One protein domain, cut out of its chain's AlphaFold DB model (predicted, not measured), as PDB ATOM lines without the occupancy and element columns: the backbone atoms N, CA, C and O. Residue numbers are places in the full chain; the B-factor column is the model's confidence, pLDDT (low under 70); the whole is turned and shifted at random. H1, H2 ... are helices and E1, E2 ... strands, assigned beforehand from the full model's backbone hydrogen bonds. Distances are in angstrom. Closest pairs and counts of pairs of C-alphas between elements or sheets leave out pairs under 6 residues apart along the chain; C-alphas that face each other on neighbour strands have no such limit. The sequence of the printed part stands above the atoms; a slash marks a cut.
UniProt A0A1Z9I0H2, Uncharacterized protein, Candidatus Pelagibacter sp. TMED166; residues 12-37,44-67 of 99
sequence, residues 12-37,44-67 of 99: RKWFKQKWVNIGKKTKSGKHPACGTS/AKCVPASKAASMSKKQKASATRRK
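Overview. This is residues 12 to 37 and 44 to 67 of the 99 residues of an uncharacterized protein of Candidatus Pelagibacter sp. TMED166 (UniProt A0A1Z9I0H2). A short antiparallel ribbon, E1 and E2, lies in the middle, with H1 at one end, H3 towards the other, and residues 22 to 37 a long loop. The 50 printed residues include three named helices and two strands, ordered H1, E1, E2, H2, H3, class mixed. The whole is compact: radius of gyration of the C-alphas 10.6 A, spans 31 by 21 by 20 A.

Along the chain. Find H1, residues 12 to 16, from C-alpha 12 at (-17.677, -57.496, -21.291). E1 is residues 19 to 21, E2 46 to 48, H2 49 to 54. H3, residues 57 to 67, runs 15.7 A to C-alpha 67 at (-22.205, -42.168, -43.555).

Arrangement. Between E1 and E2, N 20 and O 47 are within hydrogen-bond range, 2.9 A. H2 and H3 are close but not clearly touching, closest C-alphas Ala 52 and Lys 60, 7.7 A. Every helix O i to N i+4 pair is within range.

Size, cuts and confidence. C-alphas 37 and 44 are 9.4 A apart across the cut; pLDDT is under 70 at residues 35 to 37 and 44.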
ATOM      1  N   ARG A  12     -16.488 -57.532 -22.162       75.19
ATOM      2  CA  ARG A  12     -17.677 -57.496 -21.291       75.19
ATOM      3  C   ARG A  12     -18.257 -56.086 -21.189       75.19
ATOM      4  O   ARG A  12     -19.478 -55.937 -21.271       75.19
ATOM      5  N   LYS A  13     -17.417 -55.051 -21.051       75.25
ATOM      6  CA  LYS A  13     -17.880 -53.654 -21.091       75.25
ATOM      7  C   LYS A  13     -18.460 -53.323 -22.469       75.25
ATOM      8  O   LYS A  13     -19.542 -52.740 -22.533       75.25
ATOM      9  N   TRP A  14     -17.823 -53.757 -23.558       73.94
ATOM     10  CA  TRP A  14     -18.313 -53.536 -24.922       73.94
ATOM     11  C   TRP A  14     -19.699 -54.150 -25.186       73.94
ATOM     12  O   TRP A  14     -20.567 -53.476 -25.747       73.94
ATOM     13  N   PHE A  15     -19.961 -55.376 -24.717       73.00
ATOM     14  CA  PHE A  15     -21.286 -56.004 -24.808       73.00
ATOM     15  C   PHE A  15     -22.327 -55.310 -23.911       73.00
ATOM     16  O   PHE A  15     -23.467 -55.090 -24.334       73.00
ATOM     17  N   LYS A  16     -21.941 -54.889 -22.697       80.81
ATOM     18  CA  LYS A  16     -22.826 -54.168 -21.758       80.81
ATOM     19  C   LYS A  16     -23.267 -52.791 -22.269       80.81
ATOM     20  O   LYS A  16     -24.340 -52.326 -21.892       80.81
ATOM     21  N   GLN A  17     -22.499 -52.156 -23.157       80.62
ATOM     22  CA  GLN A  17     -22.811 -50.833 -23.721       80.62
ATOM     23  C   GLN A  17     -24.060 -50.792 -24.624       80.62
ATOM     24  O   GLN A  17     -24.477 -49.692 -24.997       80.62
ATOM     25  N   LYS A  18     -24.663 -51.954 -24.948       82.44
ATOM     26  CA  LYS A  18     -25.909 -52.115 -25.726       82.44
ATOM     27  C   LYS A  18     -25.940 -51.209 -26.961       82.44
ATOM     28  O   LYS A  18     -26.421 -50.077 -26.940       82.44
ATOM     29  N   TRP A  19     -25.431 -51.712 -28.074       85.12
ATOM     30  CA  TRP A  19     -25.292 -50.928 -29.296       85.12
ATOM     31  C   TRP A  19     -26.639 -50.704 -29.989       85.12
ATOM     32  O   TRP A  19     -27.434 -51.631 -30.140       85.12
ATOM     33  N   VAL A  20     -26.888 -49.482 -30.464       88.62
ATOM     34  CA  VAL A  20     -28.141 -49.095 -31.134       88.62
ATOM     35  C   VAL A  20     -27.896 -48.483 -32.510       88.62
ATOM     36  O   VAL A  20     -26.871 -47.849 -32.764       88.62
ATOM     37  N   ASN A  21     -28.850 -48.674 -33.421       86.81
ATOM     38  CA  ASN A  21     -28.805 -48.110 -34.766       86.81
ATOM     39  C   ASN A  21     -29.459 -46.724 -34.800       86.81
ATOM     40  O   ASN A  21     -30.684 -46.608 -34.873       86.81
ATOM     41  N   ILE A  22     -28.650 -45.663 -34.844       87.19
ATOM     42  CA  ILE A  22     -29.168 -44.282 -34.899       87.19
ATOM     43  C   ILE A  22     -29.791 -43.903 -36.248       87.19
ATOM     44  O   ILE A  22     -30.506 -42.907 -36.342       87.19
ATOM     45  N   GLY A  23     -29.529 -44.692 -37.294       79.62
ATOM     46  CA  GLY A  23     -30.041 -44.461 -38.643       79.62
ATOM     47  C   GLY A  23     -31.457 -44.988 -38.876       79.62
ATOM     48  O   GLY A  23     -32.002 -44.781 -39.964       79.62
ATOM     49  N   LYS A  24     -32.038 -45.673 -37.884       78.44
ATOM     50  CA  LYS A  24     -33.420 -46.158 -37.884       78.44
ATOM     51  C   LYS A  24     -34.116 -45.751 -36.590       78.44
ATOM     52  O   LYS A  24     -33.478 -45.587 -35.551       78.44
ATOM     53  N   LYS A  25     -35.434 -45.619 -36.662       80.38
ATOM     54  CA  LYS A  25     -36.311 -45.493 -35.501       80.38
ATOM     55  C   LYS A  25     -37.382 -46.570 -35.587       80.38
ATOM     56  O   LYS A  25     -37.801 -46.924 -36.688       80.38
ATOM     57  N   THR A  26     -37.775 -47.113 -34.444       80.19
ATOM     58  CA  THR A  26     -38.959 -47.967 -34.335       80.19
ATOM     59  C   THR A  26     -40.222 -47.111 -34.419       80.19
ATOM     60  O   THR A  26     -40.145 -45.881 -34.341       80.19
ATOM     61  N   LYS A  27     -41.390 -47.754 -34.544       76.62
ATOM     62  CA  LYS A  27     -42.694 -47.070 -34.479       76.62
ATOM     63  C   LYS A  27     -42.832 -46.238 -33.192       76.62
ATOM     64  O   LYS A  27     -43.312 -45.118 -33.237       76.62
ATOM     65  N   SER A  28     -42.271 -46.721 -32.083       77.50
ATOM     66  CA  SER A  28     -42.222 -46.031 -30.783       77.50
ATOM     67  C   SER A  28     -41.115 -44.964 -30.659       77.50
ATOM     68  O   SER A  28     -40.786 -44.543 -29.556       77.50
ATOM     69  N   GLY A  29     -40.448 -44.574 -31.752       77.19
ATOM     70  CA  GLY A  29     -39.442 -43.502 -31.762       77.19
ATOM     71  C   GLY A  29     -38.063 -43.852 -31.177       77.19
ATOM     72  O   GLY A  29     -37.145 -43.031 -31.269       77.19
ATOM     73  N   LYS A  30     -37.882 -45.064 -30.632       81.75
ATOM     74  CA  LYS A  30     -36.612 -45.560 -30.070       81.75
ATOM     75  C   LYS A  30     -35.676 -46.081 -31.166       81.75
ATOM     76  O   LYS A  30     -36.108 -46.433 -32.264       81.75
ATOM     77  N   HIS A  31     -34.378 -46.139 -30.877       85.88
ATOM     78  CA  HIS A  31     -33.401 -46.743 -31.785       85.88
ATOM     79  C   HIS A  31     -33.344 -48.260 -31.560       85.88
ATOM     80  O   HIS A  31     -33.160 -48.678 -30.417       85.88
ATOM     81  N   PRO A  32     -33.505 -49.091 -32.607       85.50
ATOM     82  CA  PRO A  32     -33.426 -50.539 -32.457       85.50
ATOM     83  C   PRO A  32     -31.990 -50.979 -32.148       85.50
ATOM     84  O   PRO A  32     -31.035 -50.265 -32.475       85.50
ATOM     85  N   ALA A  33     -31.843 -52.175 -31.574       84.38
ATOM     86  CA  ALA A  33     -30.540 -52.793 -31.352       84.38
ATOM     87  C   ALA A  33     -29.730 -52.875 -32.661       84.38
ATOM     88  O   ALA A  33     -30.266 -53.118 -33.749       84.38
ATOM     89  N   CYS A  34     -28.431 -52.623 -32.547       78.88
ATOM     90  CA  CYS A  34     -27.472 -52.707 -33.638       78.88
ATOM     91  C   CYS A  34     -26.766 -54.064 -33.641       78.88
ATOM     92  O   CYS A  34     -26.672 -54.702 -32.604       78.88
ATOM     93  N   GLY A  35     -26.258 -54.490 -34.799       67.12
ATOM     94  CA  GLY A  35     -25.533 -55.762 -34.926       67.12
ATOM     95  C   GLY A  35     -26.371 -56.954 -35.397       67.12
ATOM     96  O   GLY A  35     -25.845 -58.051 -35.493       67.12
ATOM     97  N   THR A  36     -27.646 -56.764 -35.758       57.41
ATOM     98  CA  THR A  36     -28.413 -57.830 -36.429       57.41
ATOM     99  C   THR A  36     -28.054 -57.884 -37.916       57.41
ATOM    100  O   THR A  36     -28.550 -57.088 -38.720       57.41
ATOM    101  N   SER A  37     -27.160 -58.806 -38.276       52.09
ATOM    102  CA  SER A  37     -26.869 -59.199 -39.658       52.09
ATOM    103  C   SER A  37     -28.105 -59.884 -40.238       52.09
ATOM    104  O   SER A  37     -28.410 -61.018 -39.899       52.09
ATOM    105  N   ALA A  44     -26.474 -50.379 -40.711       66.12
ATOM    106  CA  ALA A  44     -26.772 -49.780 -39.422       66.12
ATOM    107  C   ALA A  44     -25.623 -48.874 -38.959       66.12
ATOM    108  O   ALA A  44     -24.468 -49.291 -38.933       66.12
ATOM    109  N   LYS A  45     -25.923 -47.629 -38.565       74.94
ATOM    110  CA  LYS A  45     -24.928 -46.797 -37.878       74.94
ATOM    111  C   LYS A  45     -24.982 -47.140 -36.393       74.94
ATOM    112  O   LYS A  45     -25.841 -46.617 -35.686       74.94
ATOM    113  N   CYS A  46     -24.107 -48.053 -35.976       82.50
ATOM    114  CA  CYS A  46     -24.006 -48.515 -34.597       82.50
ATOM    115  C   CYS A  46     -23.233 -47.521 -33.741       82.50
ATOM    116  O   CYS A  46     -22.140 -47.095 -34.108       82.50
ATOM    117  N   VAL A  47     -23.814 -47.170 -32.602       86.31
ATOM    118  CA  VAL A  47     -23.157 -46.433 -31.521       86.31
ATOM    119  C   VAL A  47     -23.640 -47.001 -30.179       86.31
ATOM    120  O   VAL A  47     -24.748 -47.553 -30.140       86.31
ATOM    121  N   PRO A  48     -22.868 -46.865 -29.087       88.81
ATOM    122  CA  PRO A  48     -23.334 -47.214 -27.745       88.81
ATOM    123  C   PRO A  48     -24.639 -46.490 -27.402       88.81
ATOM    124  O   PRO A  48     -24.810 -45.322 -27.773       88.81
ATOM    125  N   ALA A  49     -25.552 -47.149 -26.683       87.31
ATOM    126  CA  ALA A  49     -26.826 -46.540 -26.286       87.31
ATOM    127  C   ALA A  49     -26.625 -45.236 -25.500       87.31
ATOM    128  O   ALA A  49     -27.326 -44.258 -25.759       87.31
ATOM    129  N   SER A  50     -25.624 -45.190 -24.616       86.88
ATOM    130  CA  SER A  50     -25.243 -43.989 -23.863       86.88
ATOM    131  C   SER A  50     -24.878 -42.829 -24.792       86.88
ATOM    132  O   SER A  50     -25.451 -41.746 -24.699       86.88
ATOM    133  N   LYS A  51     -24.008 -43.069 -25.780       87.25
ATOM    134  CA  LYS A  51     -23.621 -42.049 -26.762       87.25
ATOM    135  C   LYS A  51     -24.802 -41.618 -27.627       87.25
ATOM    136  O   LYS A  51     -24.933 -40.436 -27.939       87.25
ATOM    137  N   ALA A  52     -25.671 -42.552 -28.009       86.62
ATOM    138  CA  ALA A  52     -26.900 -42.220 -28.713       86.62
ATOM    139  C   ALA A  52     -27.822 -41.347 -27.853       86.62
ATOM    140  O   ALA A  52     -28.446 -40.443 -28.397       86.62
ATOM    141  N   ALA A  53     -27.926 -41.579 -26.546       86.62
ATOM    142  CA  ALA A  53     -28.723 -40.738 -25.656       86.62
ATOM    143  C   ALA A  53     -28.172 -39.304 -25.594       86.62
ATOM    144  O   ALA A  53     -28.942 -38.358 -25.733       86.62
ATOM    145  N   SER A  54     -26.846 -39.142 -25.527       88.31
ATOM    146  CA  SER A  54     -26.188 -37.825 -25.509       88.31
ATOM    147  C   SER A  54     -26.234 -37.068 -26.843       88.31
ATOM    148  O   SER A  54     -25.921 -35.883 -26.888       88.31
ATOM    149  N   MET A  55     -26.572 -37.725 -27.959       86.31
ATOM    150  CA  MET A  55     -26.653 -37.065 -29.264       86.31
ATOM    151  C   MET A  55     -28.036 -36.458 -29.513       86.31
ATOM    152  O   MET A  55     -29.064 -37.141 -29.460       86.31
ATOM    153  N   SER A  56     -28.055 -35.203 -29.958       88.19
ATOM    154  CA  SER A  56     -29.278 -34.542 -30.406       88.19
ATOM    155  C   SER A  56     -29.844 -35.180 -31.682       88.19
ATOM    156  O   SER A  56     -29.139 -35.823 -32.473       88.19
ATOM    157  N   LYS A  57     -31.143 -34.964 -31.940       85.38
ATOM    158  CA  LYS A  57     -31.815 -35.431 -33.170       85.38
ATOM    159  C   LYS A  57     -31.066 -34.967 -34.433       85.38
ATOM    160  O   LYS A  57     -30.863 -35.765 -35.349       85.38
ATOM    161  N   LYS A  58     -30.597 -33.709 -34.450       86.81
ATOM    162  CA  LYS A  58     -29.830 -33.116 -35.562       86.81
ATOM    163  C   LYS A  58     -28.469 -33.798 -35.739       86.81
ATOM    164  O   LYS A  58     -28.111 -34.165 -36.858       86.81
ATOM    165  N   GLN A  59     -27.745 -34.053 -34.647       87.94
ATOM    166  CA  GLN A  59     -26.454 -34.748 -34.692       87.94
ATOM    167  C   GLN A  59     -26.599 -36.179 -35.222       87.94
ATOM    168  O   GLN A  59     -25.829 -36.594 -36.088       87.94
ATOM    169  N   LYS A  60     -27.618 -36.919 -34.769       85.62
ATOM    170  CA  LYS A  60     -27.914 -38.279 -35.260       85.62
ATOM    171  C   LYS A  60     -28.224 -38.291 -36.755       85.62
ATOM    172  O   LYS A  60     -27.695 -39.132 -37.491       85.62
ATOM    173  N   ALA A  61     -29.042 -37.344 -37.212       85.12
ATOM    174  CA  ALA A  61     -29.397 -37.199 -38.620       85.12
ATOM    175  C   ALA A  61     -28.170 -36.858 -39.481       85.12
ATOM    176  O   ALA A  61     -27.902 -37.555 -40.459       85.12
ATOM    177  N   SER A  62     -27.376 -35.859 -39.082       87.44
ATOM    178  CA  SER A  62     -26.130 -35.482 -39.766       87.44
ATOM    179  C   SER A  62     -25.140 -36.650 -39.825       87.44
ATOM    180  O   SER A  62     -24.611 -36.985 -40.887       87.44
ATOM    181  N   ALA A  63     -24.929 -37.340 -38.703       85.44
ATOM    182  CA  ALA A  63     -24.038 -38.490 -38.630       85.44
ATOM    183  C   ALA A  63     -24.489 -39.632 -39.556       85.44
ATOM    184  O   ALA A  63     -23.647 -40.298 -40.166       85.44
ATOM    185  N   THR A  64     -25.798 -39.862 -39.674       84.88
ATOM    186  CA  THR A  64     -26.368 -40.872 -40.573       84.88
ATOM    187  C   THR A  64     -26.224 -40.462 -42.039       84.88
ATOM    188  O   THR A  64     -25.767 -41.269 -42.847       84.88
ATOM    189  N   ARG A  65     -26.551 -39.208 -42.381       85.00
ATOM    190  CA  ARG A  65     -26.441 -38.667 -43.747       85.00
ATOM    191  C   ARG A  65     -25.013 -38.740 -44.277       85.00
ATOM    192  O   ARG A  65     -24.808 -39.297 -45.349       85.00
ATOM    193  N   ARG A  66     -24.025 -38.293 -43.494       86.06
ATOM    194  CA  ARG A  66     -22.601 -38.364 -43.872       86.06
ATOM    195  C   ARG A  66     -22.157 -39.789 -44.185       86.06
ATOM    196  O   ARG A  66     -21.542 -40.034 -45.215       86.06
ATOM    197  N   LYS A  67     -22.530 -40.752 -43.333       80.50
ATOM    198  CA  LYS A  67     -22.205 -42.168 -43.555       80.50
ATOM    199  C   LYS A  67     -22.871 -42.714 -44.823       80.50
ATOM    200  O   LYS A  67     -22.218 -43.441 -45.560       80.50
TER     201      LYS A  67